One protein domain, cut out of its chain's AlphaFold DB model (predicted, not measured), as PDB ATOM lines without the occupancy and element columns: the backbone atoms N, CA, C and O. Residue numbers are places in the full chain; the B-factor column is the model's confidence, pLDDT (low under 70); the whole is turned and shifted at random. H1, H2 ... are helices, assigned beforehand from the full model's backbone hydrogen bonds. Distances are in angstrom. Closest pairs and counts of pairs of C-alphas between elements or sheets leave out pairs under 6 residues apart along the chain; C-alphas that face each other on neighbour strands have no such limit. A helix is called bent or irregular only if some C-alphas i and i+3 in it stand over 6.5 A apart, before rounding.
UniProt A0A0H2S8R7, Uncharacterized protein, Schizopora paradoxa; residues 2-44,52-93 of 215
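Overview. This is residues 2 to 44 and 52 to 93 of the 215 residues of an uncharacterized protein of Schizopora paradoxa (UniProt A0A0H2S8R7). One long helix, H5, runs along the length of the domain, and two further helices, H1 and H3, pack on it crosswise, each closest to H5 near its own first residues. H4 crosses H3 near the end of the domain where H5 begins and meets the first residues of H1, 2 to 6, while the short H2 lies out at the other end, meeting H1 at a corner. The printed part has 85 residues with five named helices, H1 to H5 in that order along the chain, and no named strand; the class is all helix, and the helix packing is mostly crossed. The whole is compact, with a radius of gyration of the C-alphas of 12.7 A, and its C-alphas span 35 by 24 by 19 A along the three main axes.

Arrangement. H1, residues 2 to 17, and H5, residues 73 to 93, touch with 15 pairs of C-alphas within 8 A, the closest being those of Ala 3 and Ala 82, 4.6 A apart. They run the same way at a steep tilt of 58 degrees, and H5 touches H1 with residues 78 to 86 alone. H2, residues 19 to 25, only just touches H1, with 3 pairs of C-alphas within 8 A, and only at the corner by their link; the closest C-alphas are those of Ser 14 and Val 22, 6.4 A apart. Their lines are about perpendicular, but only just, at 70.1 degrees. H2 is apart from H5. H3, residues 30 to 43, touches H5 with its residues 30 to 35 alone, and the closest C-alphas, those of Glu 31 and Ser 79, are 5.1 A apart. These two run opposite ways at a steep tilt of 51 degrees. H3 is close to H1 but not clearly touching, with the C-alphas of Leu 10 and Val 30 7.5 A apart. H4, residues 57 to 67, touches H3 about perpendicular, at 81 degrees, with the C-alphas of Lys 38 and Lys 64 closest at 6.0 A. H4 also touches H1, which meets it with residues 2 to 6 alone; the closest C-alphas are those of Thr 2 and Leu 63, 6.5 A apart, and the two run opposite ways at a steep tilt of 45 degrees. H4 and H5 only just touch, with 3 pairs of C-alphas within 8 A, and only at the corner by their link, where the C-alphas of Leu 67 and Gly 74 are closest at 6.0 A. Every O i to N i+4 pair is within hydrogen-bond range in H2 and H4; the figures are 11 of 12 in H1, 7 of 10 in H3 and 16 of 17 in H5.

Along the chain. H1 begins at C-alpha 2, at (15.397, -9.002, -42.929), and is 23.0 A long from first to last C-alpha. H2 measures 10.3 A. H3 begins at C-alpha 30, at (22.932, -19.668, -44.138), and measures 20.4 A; it is irregular, with C-alphas 39 and 42 7.9 A apart. H4 measures 15.2 A. H5, the longest helix at 31.7 A, ends at C-alpha 93, at (35.325, -5.872, -33.189); it is irregular, but only just, with C-alphas 90 and 93 6.6 A apart.

Size, cuts and confidence. The two C-alphas farthest apart are those of Asn 42 and Pro 93, at 39.9 A. Residues 45 to 51 are cut out, and C-alphas 44 and 52 are 11.0 A apart across the cut, which lies in the link from H3 to H4. The links H1 to H2, H2 to H3 and H4 to H5 are tight. The mean pLDDT of the printed part is 90.8, and residues 41 to 44 and 52 to 53 are under 70.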
ATOM      1  N   THR A   2      15.495  -7.555 -43.218       95.25
ATOM      2  CA  THR A   2      15.397  -9.002 -42.929       95.25
ATOM      3  C   THR A   2      16.736  -9.735 -42.926       95.25
ATOM      4  O   THR A   2      17.022 -10.420 -41.954       95.25
ATOM      5  N   ALA A   3      17.594  -9.523 -43.933       96.94
ATOM      6  CA  ALA A   3      18.935 -10.129 -43.982       96.94
ATOM      7  C   ALA A   3      19.752  -9.869 -42.701       96.94
ATOM      8  O   ALA A   3      20.404 -10.765 -42.173       96.94
ATOM      9  N   ARG A   4      19.634  -8.652 -42.150       96.62
ATOM     10  CA  ARG A   4      20.278  -8.242 -40.896       96.62
ATOM     11  C   ARG A   4      19.772  -9.049 -39.695       96.62
ATOM     12  O   ARG A   4      20.565  -9.499 -38.877       96.62
ATOM     13  N   ALA A   5      18.452  -9.212 -39.588       96.31
ATOM     14  CA  ALA A   5      17.828  -9.982 -38.514       96.31
ATOM     15  C   ALA A   5      18.226 -11.464 -38.588       96.31
ATOM     16  O   ALA A   5      18.607 -12.043 -37.576       96.31
ATOM     17  N   ILE A   6      18.229 -12.037 -39.796       96.44
ATOM     18  CA  ILE A   6      18.679 -13.413 -40.049       96.44
ATOM     19  C   ILE A   6      20.141 -13.579 -39.629       96.44
ATOM     20  O   ILE A   6      20.458 -14.511 -38.898       96.44
ATOM     21  N   GLY A   7      21.023 -12.658 -40.034       96.31
ATOM     22  CA  GLY A   7      22.437 -12.709 -39.663       96.31
ATOM     23  C   GLY A   7      22.659 -12.692 -38.147       96.31
ATOM     24  O   GLY A   7      23.420 -13.509 -37.639       96.31
ATOM     25  N   TRP A   8      21.937 -11.841 -37.409       95.44
ATOM     26  CA  TRP A   8      21.992 -11.811 -35.941       95.44
ATOM     27  C   TRP A   8      21.501 -13.103 -35.284       95.44
ATOM     28  O   TRP A   8      22.117 -13.577 -34.332       95.44
ATOM     29  N   GLU A   9      20.395 -13.672 -35.759       94.62
ATOM     30  CA  GLU A   9      19.834 -14.901 -35.189       94.62
ATOM     31  C   GLU A   9      20.724 -16.119 -35.474       94.62
ATOM     32  O   GLU A   9      20.988 -16.925 -34.577       94.62
ATOM     33  N   LEU A  10      21.265 -16.225 -36.691       95.06
ATOM     34  CA  LEU A  10      22.212 -17.281 -37.052       95.06
ATOM     35  C   LEU A  10      23.526 -17.158 -36.280       95.06
ATOM     36  O   LEU A  10      24.023 -18.158 -35.763       95.06
ATOM     37  N   MET A  11      24.055 -15.944 -36.140       94.50
ATOM     38  CA  MET A  11      25.242 -15.706 -35.326       94.50
ATOM     39  C   MET A  11      24.980 -16.038 -33.856       94.50
ATOM     40  O   MET A  11      25.727 -16.814 -33.271       94.50
ATOM     41  N   GLY A  12      23.889 -15.536 -33.271       92.75
ATOM     42  CA  GLY A  12      23.536 -15.807 -31.877       92.75
ATOM     43  C   GLY A  12      23.332 -17.296 -31.591       92.75
ATOM     44  O   GLY A  12      23.836 -17.805 -30.594       92.75
ATOM     45  N   SER A  13      22.656 -18.021 -32.488       91.69
ATOM     46  CA  SER A  13      22.462 -19.472 -32.353       91.69
ATOM     47  C   SER A  13      23.760 -20.272 -32.504       91.69
ATOM     48  O   SER A  13      23.915 -21.302 -31.853       91.69
ATOM     49  N   SER A  14      24.704 -19.802 -33.323       92.56
ATOM     50  CA  SER A  14      26.012 -20.446 -33.483       92.56
ATOM     51  C   SER A  14      26.914 -20.171 -32.278       92.56
ATOM     52  O   SER A  14      27.517 -21.096 -31.744       92.56
ATOM     53  N   LEU A  15      26.916 -18.936 -31.765       92.44
ATOM     54  CA  LEU A  15      27.630 -18.564 -30.541       92.44
ATOM     55  C   LEU A  15      27.100 -19.312 -29.311       92.44
ATOM     56  O   LEU A  15      27.892 -19.726 -28.471       92.44
ATOM     57  N   ALA A  16      25.787 -19.557 -29.237       90.38
ATOM     58  CA  ALA A  16      25.181 -20.358 -28.173       90.38
ATOM     59  C   ALA A  16      25.667 -21.820 -28.162       90.38
ATOM     60  O   ALA A  16      25.656 -22.455 -27.111       90.38
ATOM     61  N   LYS A  17      26.107 -22.358 -29.309       90.50
ATOM     62  CA  LYS A  17      26.709 -23.699 -29.409       90.50
ATOM     63  C   LYS A  17      28.202 -23.714 -29.075       90.50
ATOM     64  O   LYS A  17      28.745 -24.782 -28.817       90.50
ATOM     65  N   GLY A  18      28.859 -22.556 -29.099       92.25
ATOM     66  CA  GLY A  18      30.276 -22.400 -28.788       92.25
ATOM     67  C   GLY A  18      30.982 -21.443 -29.744       92.25
ATOM     68  O   GLY A  18      30.821 -21.517 -30.961       92.25
ATOM     69  N   THR A  19      31.813 -20.563 -29.191       92.19
ATOM     70  CA  THR A  19      32.572 -19.555 -29.950       92.19
ATOM     71  C   THR A  19      33.646 -20.166 -30.847       92.19
ATOM     72  O   THR A  19      33.823 -19.698 -31.967       92.19
ATOM     73  N   LYS A  20      34.319 -21.234 -30.392       91.38
ATOM     74  CA  LYS A  20      35.401 -21.909 -31.134       91.38
ATOM     75  C   LYS A  20      34.947 -22.375 -32.519       91.38
ATOM     76  O   LYS A  20      35.579 -22.043 -33.513       91.38
ATOM     77  N   ASN A  21      33.779 -23.014 -32.583       89.06
ATOM     78  CA  ASN A  21      33.207 -23.508 -33.836       89.06
ATOM     79  C   ASN A  21      32.946 -22.367 -34.828       89.06
ATOM     80  O   ASN A  21      33.206 -22.505 -36.014       89.06
ATOM     81  N   VAL A  22      32.464 -21.216 -34.350       91.75
ATOM     82  CA  VAL A  22      32.201 -20.061 -35.222       91.75
ATOM     83  C   VAL A  22      33.493 -19.512 -35.823       91.75
ATOM     84  O   VAL A  22      33.486 -19.101 -36.980       91.75
ATOM     85  N   VAL A  23      34.586 -19.514 -35.057       89.94
ATOM     86  CA  VAL A  23      35.895 -19.035 -35.520       89.94
ATOM     87  C   VAL A  23      36.531 -20.018 -36.504       89.94
ATOM     88  O   VAL A  23      37.040 -19.590 -37.532       89.94
ATOM     89  N   GLU A  24      36.476 -21.319 -36.217       92.00
ATOM     90  CA  GLU A  24      37.126 -22.351 -37.036       92.00
ATOM     91  C   GLU A  24      36.356 -22.656 -38.328       92.00
ATOM     92  O   GLU A  24      36.946 -22.690 -39.405       92.00
ATOM     93  N   SER A  25      35.039 -22.873 -38.246       90.81
ATOM     94  CA  SER A  25      34.238 -23.307 -39.399       90.81
ATOM     95  C   SER A  25      33.464 -22.180 -40.083       90.81
ATOM     96  O   SER A  25      32.918 -22.378 -41.169       90.81
ATOM     97  N   GLY A  26      33.339 -21.015 -39.442       91.06
ATOM     98  CA  GLY A  26      32.404 -19.981 -39.877       91.06
ATOM     99  C   GLY A  26      30.940 -20.443 -39.825       91.06
ATOM    100  O   GLY A  26      30.599 -21.485 -39.260       91.06
ATOM    101  N   ILE A  27      30.046 -19.649 -40.428       93.44
ATOM    102  CA  ILE A  27      28.613 -19.965 -40.556       93.44
ATOM    103  C   ILE A  27      28.308 -20.294 -42.024       93.44
ATOM    104  O   ILE A  27      27.939 -19.423 -42.812       93.44
ATOM    105  N   SER A  28      28.457 -21.562 -42.409       90.31
ATOM    106  CA  SER A  28      28.251 -22.033 -43.790       90.31
ATOM    107  C   SER A  28      26.769 -22.254 -44.152       90.31
ATOM    108  O   SER A  28      26.349 -21.988 -45.283       90.31
ATOM    109  N   ASP A  29      25.949 -22.635 -43.168       93.06
ATOM    110  CA  ASP A  29      24.560 -23.105 -43.327       93.06
ATOM    111  C   ASP A  29      23.513 -22.042 -43.724       93.06
ATOM    112  O   ASP A  29      22.321 -22.350 -43.779       93.06
ATOM    113  N   VAL A  30      23.892 -20.784 -43.974       96.19
ATOM    114  CA  VAL A  30      22.932 -19.668 -44.138       96.19
ATOM    115  C   VAL A  30      21.881 -19.956 -45.217       96.19
ATOM    116  O   VAL A  30      20.686 -19.782 -44.989       96.19
ATOM    117  N   GLU A  31      22.308 -20.443 -46.382       96.81
ATOM    118  CA  GLU A  31      21.408 -20.733 -47.499       96.81
ATOM    119  C   GLU A  31      20.471 -21.913 -47.206       96.81
ATOM    120  O   GLU A  31      19.281 -21.845 -47.514       96.81
ATOM    121  N   ALA A  32      20.976 -22.965 -46.556       95.00
ATOM    122  CA  ALA A  32      20.176 -24.126 -46.173       95.00
ATOM    123  C   ALA A  32      19.065 -23.742 -45.186       95.00
ATOM    124  O   ALA A  32      17.940 -24.229 -45.308       95.00
ATOM    125  N   VAL A  33      19.353 -22.832 -44.248       94.12
ATOM    126  CA  VAL A  33      18.341 -22.305 -43.325       94.12
ATOM    127  C   VAL A  33      17.295 -21.497 -44.081       94.12
ATOM    128  O   VAL A  33      16.109 -21.748 -43.911       94.12
ATOM    129  N   VAL A  34      17.704 -20.582 -44.963       95.38
ATOM    130  CA  VAL A  34      16.751 -19.769 -45.735       95.38
ATOM    131  C   VAL A  34      15.861 -20.641 -46.630       95.38
ATOM    132  O   VAL A  34      14.655 -20.411 -46.687       95.38
ATOM    133  N   ARG A  35      16.422 -21.663 -47.293       95.00
ATOM    134  CA  ARG A  35      15.652 -22.621 -48.108       95.00
ATOM    135  C   ARG A  35      14.674 -23.436 -47.267       95.00
ATOM    136  O   ARG A  35      13.526 -23.590 -47.667       95.00
ATOM    137  N   ARG A  36      15.108 -23.934 -46.105       92.12
ATOM    138  CA  ARG A  36      14.251 -24.692 -45.180       92.12
ATOM    139  C   ARG A  36      13.065 -23.848 -44.717       92.12
ATOM    140  O   ARG A  36      11.925 -24.247 -44.897       92.12
ATOM    141  N   GLU A  37      13.339 -22.640 -44.238       90.88
ATOM    142  CA  GLU A  37      12.319 -21.720 -43.723       90.88
ATOM    143  C   GLU A  37      11.368 -21.214 -44.826       90.88
ATOM    144  O   GLU A  37      10.211 -20.901 -44.543       90.88
ATOM    145  N   LYS A  38      11.825 -21.158 -46.089       92.06
ATOM    146  CA  LYS A  38      10.969 -20.918 -47.264       92.06
ATOM    147  C   LYS A  38      10.040 -22.105 -47.531       92.06
ATOM    148  O   LYS A  38       8.859 -21.895 -47.754       92.06
ATOM    149  N   ASN A  39      10.569 -23.329 -47.520       88.56
ATOM    150  CA  ASN A  39       9.821 -24.536 -47.886       88.56
ATOM    151  C   ASN A  39       8.886 -25.038 -46.773       88.56
ATOM    152  O   ASN A  39       7.932 -25.761 -47.053       88.56
ATOM    153  N   ASP A  40       9.113 -24.636 -45.520       78.94
ATOM    154  CA  ASP A  40       8.293 -24.986 -44.352       78.94
ATOM    155  C   ASP A  40       6.926 -24.254 -44.327       78.94
ATOM    156  O   ASP A  40       6.392 -23.881 -43.277       78.94
ATOM    157  N   ASP A  41       6.316 -24.033 -45.491       64.69
ATOM    158  CA  ASP A  41       4.986 -23.433 -45.642       64.69
ATOM    159  C   ASP A  41       3.868 -24.277 -45.019       64.69
ATOM    160  O   ASP A  41       2.873 -23.726 -44.553       64.69
ATOM    161  N   ASN A  42       4.085 -25.582 -44.850       54.97
ATOM    162  CA  ASN A  42       3.060 -26.504 -44.358       54.97
ATOM    163  C   ASN A  42       3.025 -26.709 -42.830       54.97
ATOM    164  O   ASN A  42       2.171 -27.449 -42.346       54.97
ATOM    165  N   LYS A  43       3.908 -26.084 -42.032       62.16
ATOM    166  CA  LYS A  43       3.957 -26.303 -40.564       62.16
ATOM    167  C   LYS A  43       3.997 -25.026 -39.722       62.16
ATOM    168  O   LYS A  43       4.571 -25.009 -38.636       62.16
ATOM    169  N   VAL A  44       3.306 -23.974 -40.160       54.44
ATOM    170  CA  VAL A  44       3.184 -22.701 -39.411       54.44
ATOM    171  C   VAL A  44       2.466 -22.865 -38.046       54.44
ATOM    172  O   VAL A  44       2.475 -21.950 -37.227       54.44
ATOM    173  N   GLY A  52      11.934 -25.996 -33.102       55.31
ATOM    174  CA  GLY A  52      12.304 -26.482 -34.448       55.31
ATOM    175  C   GLY A  52      12.807 -25.487 -35.493       55.31
ATOM    176  O   GLY A  52      13.477 -25.914 -36.430       55.31
ATOM    177  N   GLY A  53      12.557 -24.184 -35.343       65.25
ATOM    178  CA  GLY A  53      13.103 -23.160 -36.244       65.25
ATOM    179  C   GLY A  53      14.432 -22.605 -35.733       65.25
ATOM    180  O   GLY A  53      14.572 -22.365 -34.532       65.25
ATOM    181  N   ARG A  54      15.405 -22.367 -36.628       83.62
ATOM    182  CA  ARG A  54      16.628 -21.614 -36.264       83.62
ATOM    183  C   ARG A  54      16.339 -20.110 -36.140       83.62
ATOM    184  O   ARG A  54      17.108 -19.408 -35.491       83.62
ATOM    185  N   LEU A  55      15.250 -19.635 -36.752       90.75
ATOM    186  CA  LEU A  55      14.835 -18.233 -36.760       90.75
ATOM    187  C   LEU A  55      13.631 -17.973 -35.837       90.75
ATOM    188  O   LEU A  55      12.807 -18.851 -35.582       90.75
ATOM    189  N   ARG A  56      13.495 -16.737 -35.343       90.25
ATOM    190  CA  ARG A  56      12.312 -16.287 -34.592       90.25
ATOM    191  C   ARG A  56      11.105 -16.184 -35.522       90.25
ATOM    192  O   ARG A  56      11.240 -15.774 -36.670       90.25
ATOM    193  N   ARG A  57       9.898 -16.410 -34.989       88.19
ATOM    194  CA  ARG A  57       8.631 -16.355 -35.748       88.19
ATOM    195  C   ARG A  57       8.459 -15.076 -36.576       88.19
ATOM    196  O   ARG A  57       8.149 -15.141 -37.755       88.19
ATOM    197  N   VAL A  58       8.729 -13.911 -35.984       91.38
ATOM    198  CA  VAL A  58       8.626 -12.622 -36.696       91.38
ATOM    199  C   VAL A  58       9.620 -12.544 -37.862       91.38
ATOM    200  O   VAL A  58       9.302 -12.020 -38.928       91.38
ATOM    201  N   THR A  59      10.825 -13.080 -37.679       93.50
ATOM    202  CA  THR A  59      11.866 -13.121 -38.711       93.50
ATOM    203  C   THR A  59      11.492 -14.101 -39.822       93.50
ATOM    204  O   THR A  59      11.649 -13.755 -40.990       93.50
ATOM    205  N   GLN A  60      10.915 -15.258 -39.477       92.38
ATOM    206  CA  GLN A  60      10.361 -16.224 -40.431       92.38
ATOM    207  C   GLN A  60       9.235 -15.604 -41.268       92.38
ATOM    208  O   GLN A  60       9.300 -15.637 -42.493       92.38
ATOM    209  N   ASP A  61       8.251 -14.959 -40.635       91.44
ATOM    210  CA  ASP A  61       7.131 -14.313 -41.334       91.44
ATOM    211  C   ASP A  61       7.627 -13.242 -42.314       91.44
ATOM    212  O   ASP A  61       7.163 -13.145 -43.452       91.44
ATOM    213  N   ASN A  62       8.608 -12.441 -41.892       94.38
ATOM    214  CA  ASN A  62       9.206 -11.428 -42.752       94.38
ATOM    215  C   ASN A  62      10.032 -12.045 -43.888       94.38
ATOM    216  O   ASN A  62       9.990 -11.541 -45.010       94.38
ATOM    217  N   LEU A  63      10.760 -13.134 -43.628       94.94
ATOM    218  CA  LEU A  63      11.499 -13.871 -44.650       94.94
ATOM    219  C   LEU A  63      10.546 -14.425 -45.716       94.94
ATOM    220  O   LEU A  63      10.754 -14.175 -46.902       94.94
ATOM    221  N   LYS A  64       9.462 -15.085 -45.296       93.56
ATOM    222  CA  LYS A  64       8.427 -15.621 -46.188       93.56
ATOM    223  C   LYS A  64       7.797 -14.532 -47.048       93.56
ATOM    224  O   LYS A  64       7.719 -14.682 -48.264       93.56
ATOM    225  N   LYS A  65       7.436 -13.390 -46.452       94.25
ATOM    226  CA  LYS A  65       6.904 -12.231 -47.195       94.25
ATOM    227  C   LYS A  65       7.863 -11.744 -48.280       94.25
ATOM    228  O   LYS A  65       7.421 -11.438 -49.383       94.25
ATOM    229  N   VAL A  66       9.161 -11.676 -47.982       95.12
ATOM    230  CA  VAL A  66      10.166 -11.222 -48.956       95.12
ATOM    231  C   VAL A  66      10.388 -12.254 -50.061       95.12
ATOM    232  O   VAL A  66      10.544 -11.879 -51.221       95.12
ATOM    233  N   LEU A  67      10.394 -13.545 -49.724       95.38
ATOM    234  CA  LEU A  67      10.657 -14.617 -50.685       95.38
ATOM    235  C   LEU A  67       9.445 -14.974 -51.549       95.38
ATOM    236  O   LEU A  67       9.648 -15.454 -52.664       95.38
ATOM    237  N   LYS A  68       8.218 -14.665 -51.102       94.75
ATOM    238  CA  LYS A  68       6.970 -14.918 -51.845       94.75
ATOM    239  C   LYS A  68       7.018 -14.414 -53.292       94.75
ATOM    240  O   LYS A  68       6.483 -15.068 -54.176       94.75
ATOM    241  N   PHE A  69       7.675 -13.278 -53.533       95.31
ATOM    242  CA  PHE A  69       7.725 -12.632 -54.852       95.31
ATOM    243  C   PHE A  69       9.081 -12.743 -55.563       95.31
ATOM    244  O   PHE A  69       9.215 -12.269 -56.684       95.31
ATOM    245  N   ARG A  70      10.106 -13.320 -54.922       94.62
ATOM    246  CA  ARG A  70      11.488 -13.314 -55.441       94.62
ATOM    247  C   ARG A  70      11.992 -14.682 -55.914       94.62
ATOM    248  O   ARG A  70      13.143 -14.783 -56.326       94.62
ATOM    249  N   GLY A  71      11.170 -15.731 -55.848       93.38
ATOM    250  CA  GLY A  71      11.534 -17.066 -56.334       93.38
ATOM    251  C   GLY A  71      12.783 -17.642 -55.652       93.38
ATOM    252  O   GLY A  71      13.004 -17.440 -54.454       93.38
ATOM    253  N   ASP A  72      13.587 -18.408 -56.390       95.81
ATOM    254  CA  ASP A  72      14.828 -19.015 -55.876       95.81
ATOM    255  C   ASP A  72      16.043 -18.087 -55.967       95.81
ATOM    256  O   ASP A  72      16.949 -18.163 -55.135       95.81
ATOM    257  N   SER A  73      16.044 -17.138 -56.908       96.75
ATOM    258  CA  SER A  73      17.063 -16.083 -56.973       96.75
ATOM    259  C   SER A  73      17.037 -15.206 -55.716       96.75
ATOM    260  O   SER A  73      18.089 -14.865 -55.174       96.75
ATOM    261  N   GLY A  74      15.845 -14.937 -55.173       96.75
ATOM    262  CA  GLY A  74      15.669 -14.240 -53.900       96.75
ATOM    263  C   GLY A  74      16.301 -14.954 -52.708       96.75
ATOM    264  O   GLY A  74      16.797 -14.288 -51.801       96.75
ATOM    265  N   VAL A  75      16.326 -16.291 -52.710       97.25
ATOM    266  CA  VAL A  75      16.969 -17.078 -51.648       97.25
ATOM    267  C   VAL A  75      18.479 -16.879 -51.677       97.25
ATOM    268  O   VAL A  75      19.067 -16.584 -50.635       97.25
ATOM    269  N   LYS A  76      19.090 -16.962 -52.866       97.50
ATOM    270  CA  LYS A  76      20.529 -16.735 -53.050       97.50
ATOM    271  C   LYS A  76      20.925 -15.335 -52.584       97.50
ATOM    272  O   LYS A  76      21.753 -15.217 -51.684       97.50
ATOM    273  N   GLN A  77      20.243 -14.300 -53.077       97.50
ATOM    274  CA  GLN A  77      20.499 -12.909 -52.680       97.50
ATOM    275  C   GLN A  77      20.313 -12.684 -51.174       97.50
ATOM    276  O   GLN A  77      21.127 -12.030 -50.526       97.50
ATOM    277  N   MET A  78      19.251 -13.244 -50.580       97.69
ATOM    278  CA  MET A  78      19.009 -13.113 -49.142       97.69
ATOM    279  C   MET A  78      20.114 -13.786 -48.323       97.69
ATOM    280  O   MET A  78      20.560 -13.229 -47.320       97.69
ATOM    281  N   SER A  79      20.567 -14.965 -48.755       97.56
ATOM    282  CA  SER A  79      21.653 -15.689 -48.097       97.56
ATOM    283  C   SER A  79      22.992 -14.958 -48.221       97.56
ATOM    284  O   SER A  79      23.732 -14.884 -47.243       97.56
ATOM    285  N   GLU A  80      23.267 -14.342 -49.370       97.81
ATOM    286  CA  GLU A  80      24.473 -13.553 -49.609       97.81
ATOM    287  C   GLU A  80      24.505 -12.300 -48.731       97.81
ATOM    288  O   GLU A  80      25.474 -12.083 -48.006       97.81
ATOM    289  N   HIS A  81      23.416 -11.528 -48.684       97.75
ATOM    290  CA  HIS A  81      23.328 -10.360 -47.805       97.75
ATOM    291  C   HIS A  81      23.413 -10.726 -46.320       97.75
ATOM    292  O   HIS A  81      23.998  -9.986 -45.528       97.75
ATOM    293  N   ALA A  82      22.838 -11.863 -45.916       97.62
ATOM    294  CA  ALA A  82      22.970 -12.350 -44.548       97.62
ATOM    295  C   ALA A  82      24.421 -12.752 -44.229       97.62
ATOM    296  O   ALA A  82      24.917 -12.391 -43.163       97.62
ATOM    297  N   ARG A  83      25.127 -13.422 -45.154       96.75
ATOM    298  CA  ARG A  83      26.561 -13.751 -45.023       96.75
ATOM    299  C   ARG A  83      27.430 -12.500 -44.931       96.75
ATOM    300  O   ARG A  83      28.235 -12.398 -44.015       96.75
ATOM    301  N   GLN A  84      27.227 -11.529 -45.822       96.44
ATOM    302  CA  GLN A  84      27.934 -10.244 -45.789       96.44
ATOM    303  C   GLN A  84      27.758  -9.553 -44.432       96.44
ATOM    304  O   GLN A  84      28.726  -9.083 -43.841       96.44
ATOM    305  N   TYR A  85      26.534  -9.552 -43.899       96.81
ATOM    306  CA  TYR A  85      26.262  -8.955 -42.597       96.81
ATOM    307  C   TYR A  85      26.894  -9.732 -41.429       96.81
ATOM    308  O   TYR A  85      27.392  -9.123 -40.488       96.81
ATOM    309  N   ILE A  86      26.925 -11.067 -41.486       95.44
ATOM    310  CA  ILE A  86      27.650 -11.894 -40.506       95.44
ATOM    311  C   ILE A  86      29.146 -11.563 -40.539       95.44
ATOM    312  O   ILE A  86      29.731 -11.320 -39.487       95.44
ATOM    313  N   ASN A  87      29.745 -11.488 -41.729       93.62
ATOM    314  CA  ASN A  87      31.156 -11.134 -41.888       93.62
ATOM    315  C   ASN A  87      31.439  -9.738 -41.326       93.62
ATOM    316  O   ASN A  87      32.425  -9.553 -40.621       93.62
ATOM    317  N   GLN A  88      30.541  -8.778 -41.564       93.75
ATOM    318  CA  GLN A  88      30.633  -7.441 -40.982       93.75
ATOM    319  C   GLN A  88      30.615  -7.486 -39.448       93.75
ATOM    320  O   GLN A  88      31.436  -6.829 -38.817       93.75
ATOM    321  N   LEU A  89      29.720  -8.274 -38.846       90.69
ATOM    322  CA  LEU A  89      29.635  -8.422 -37.390       90.69
ATOM    323  C   LEU A  89      30.883  -9.075 -36.777       90.69
ATOM    324  O   LEU A  89      31.260  -8.720 -35.663       90.69
ATOM    325  N   VAL A  90      31.518 -10.019 -37.479       90.31
ATOM    326  CA  VAL A  90      32.780 -10.636 -37.035       90.31
ATOM    327  C   VAL A  90      33.961  -9.676 -37.215       90.31
ATOM    328  O   VAL A  90      34.856  -9.644 -36.373       90.31
ATOM    329  N   ALA A  91      33.958  -8.865 -38.275       88.88
ATOM    330  CA  ALA A  91      35.034  -7.927 -38.578       88.88
ATOM    331  C   ALA A  91      35.002  -6.650 -37.717       88.88
ATOM    332  O   ALA A  91      36.060  -6.127 -37.374       88.88
ATOM    333  N   GLU A  92      33.820  -6.147 -37.341       83.44
ATOM    334  CA  GLU A  92      33.656  -4.908 -36.563       83.44
ATOM    335  C   GLU A  92      34.467  -4.859 -35.250       83.44
ATOM    336  O   GLU A  92      35.125  -3.842 -35.017       83.44
ATOM    337  N   PRO A  93      34.500  -5.908 -34.396       76.75
ATOM    338  CA  PRO A  93      35.325  -5.872 -33.189       76.75
ATOM    339  C   PRO A  93      36.828  -5.832 -33.495       76.75
ATOM    340  O   PRO A  93      37.571  -5.194 -32.755       76.75
TER     341      PRO A  93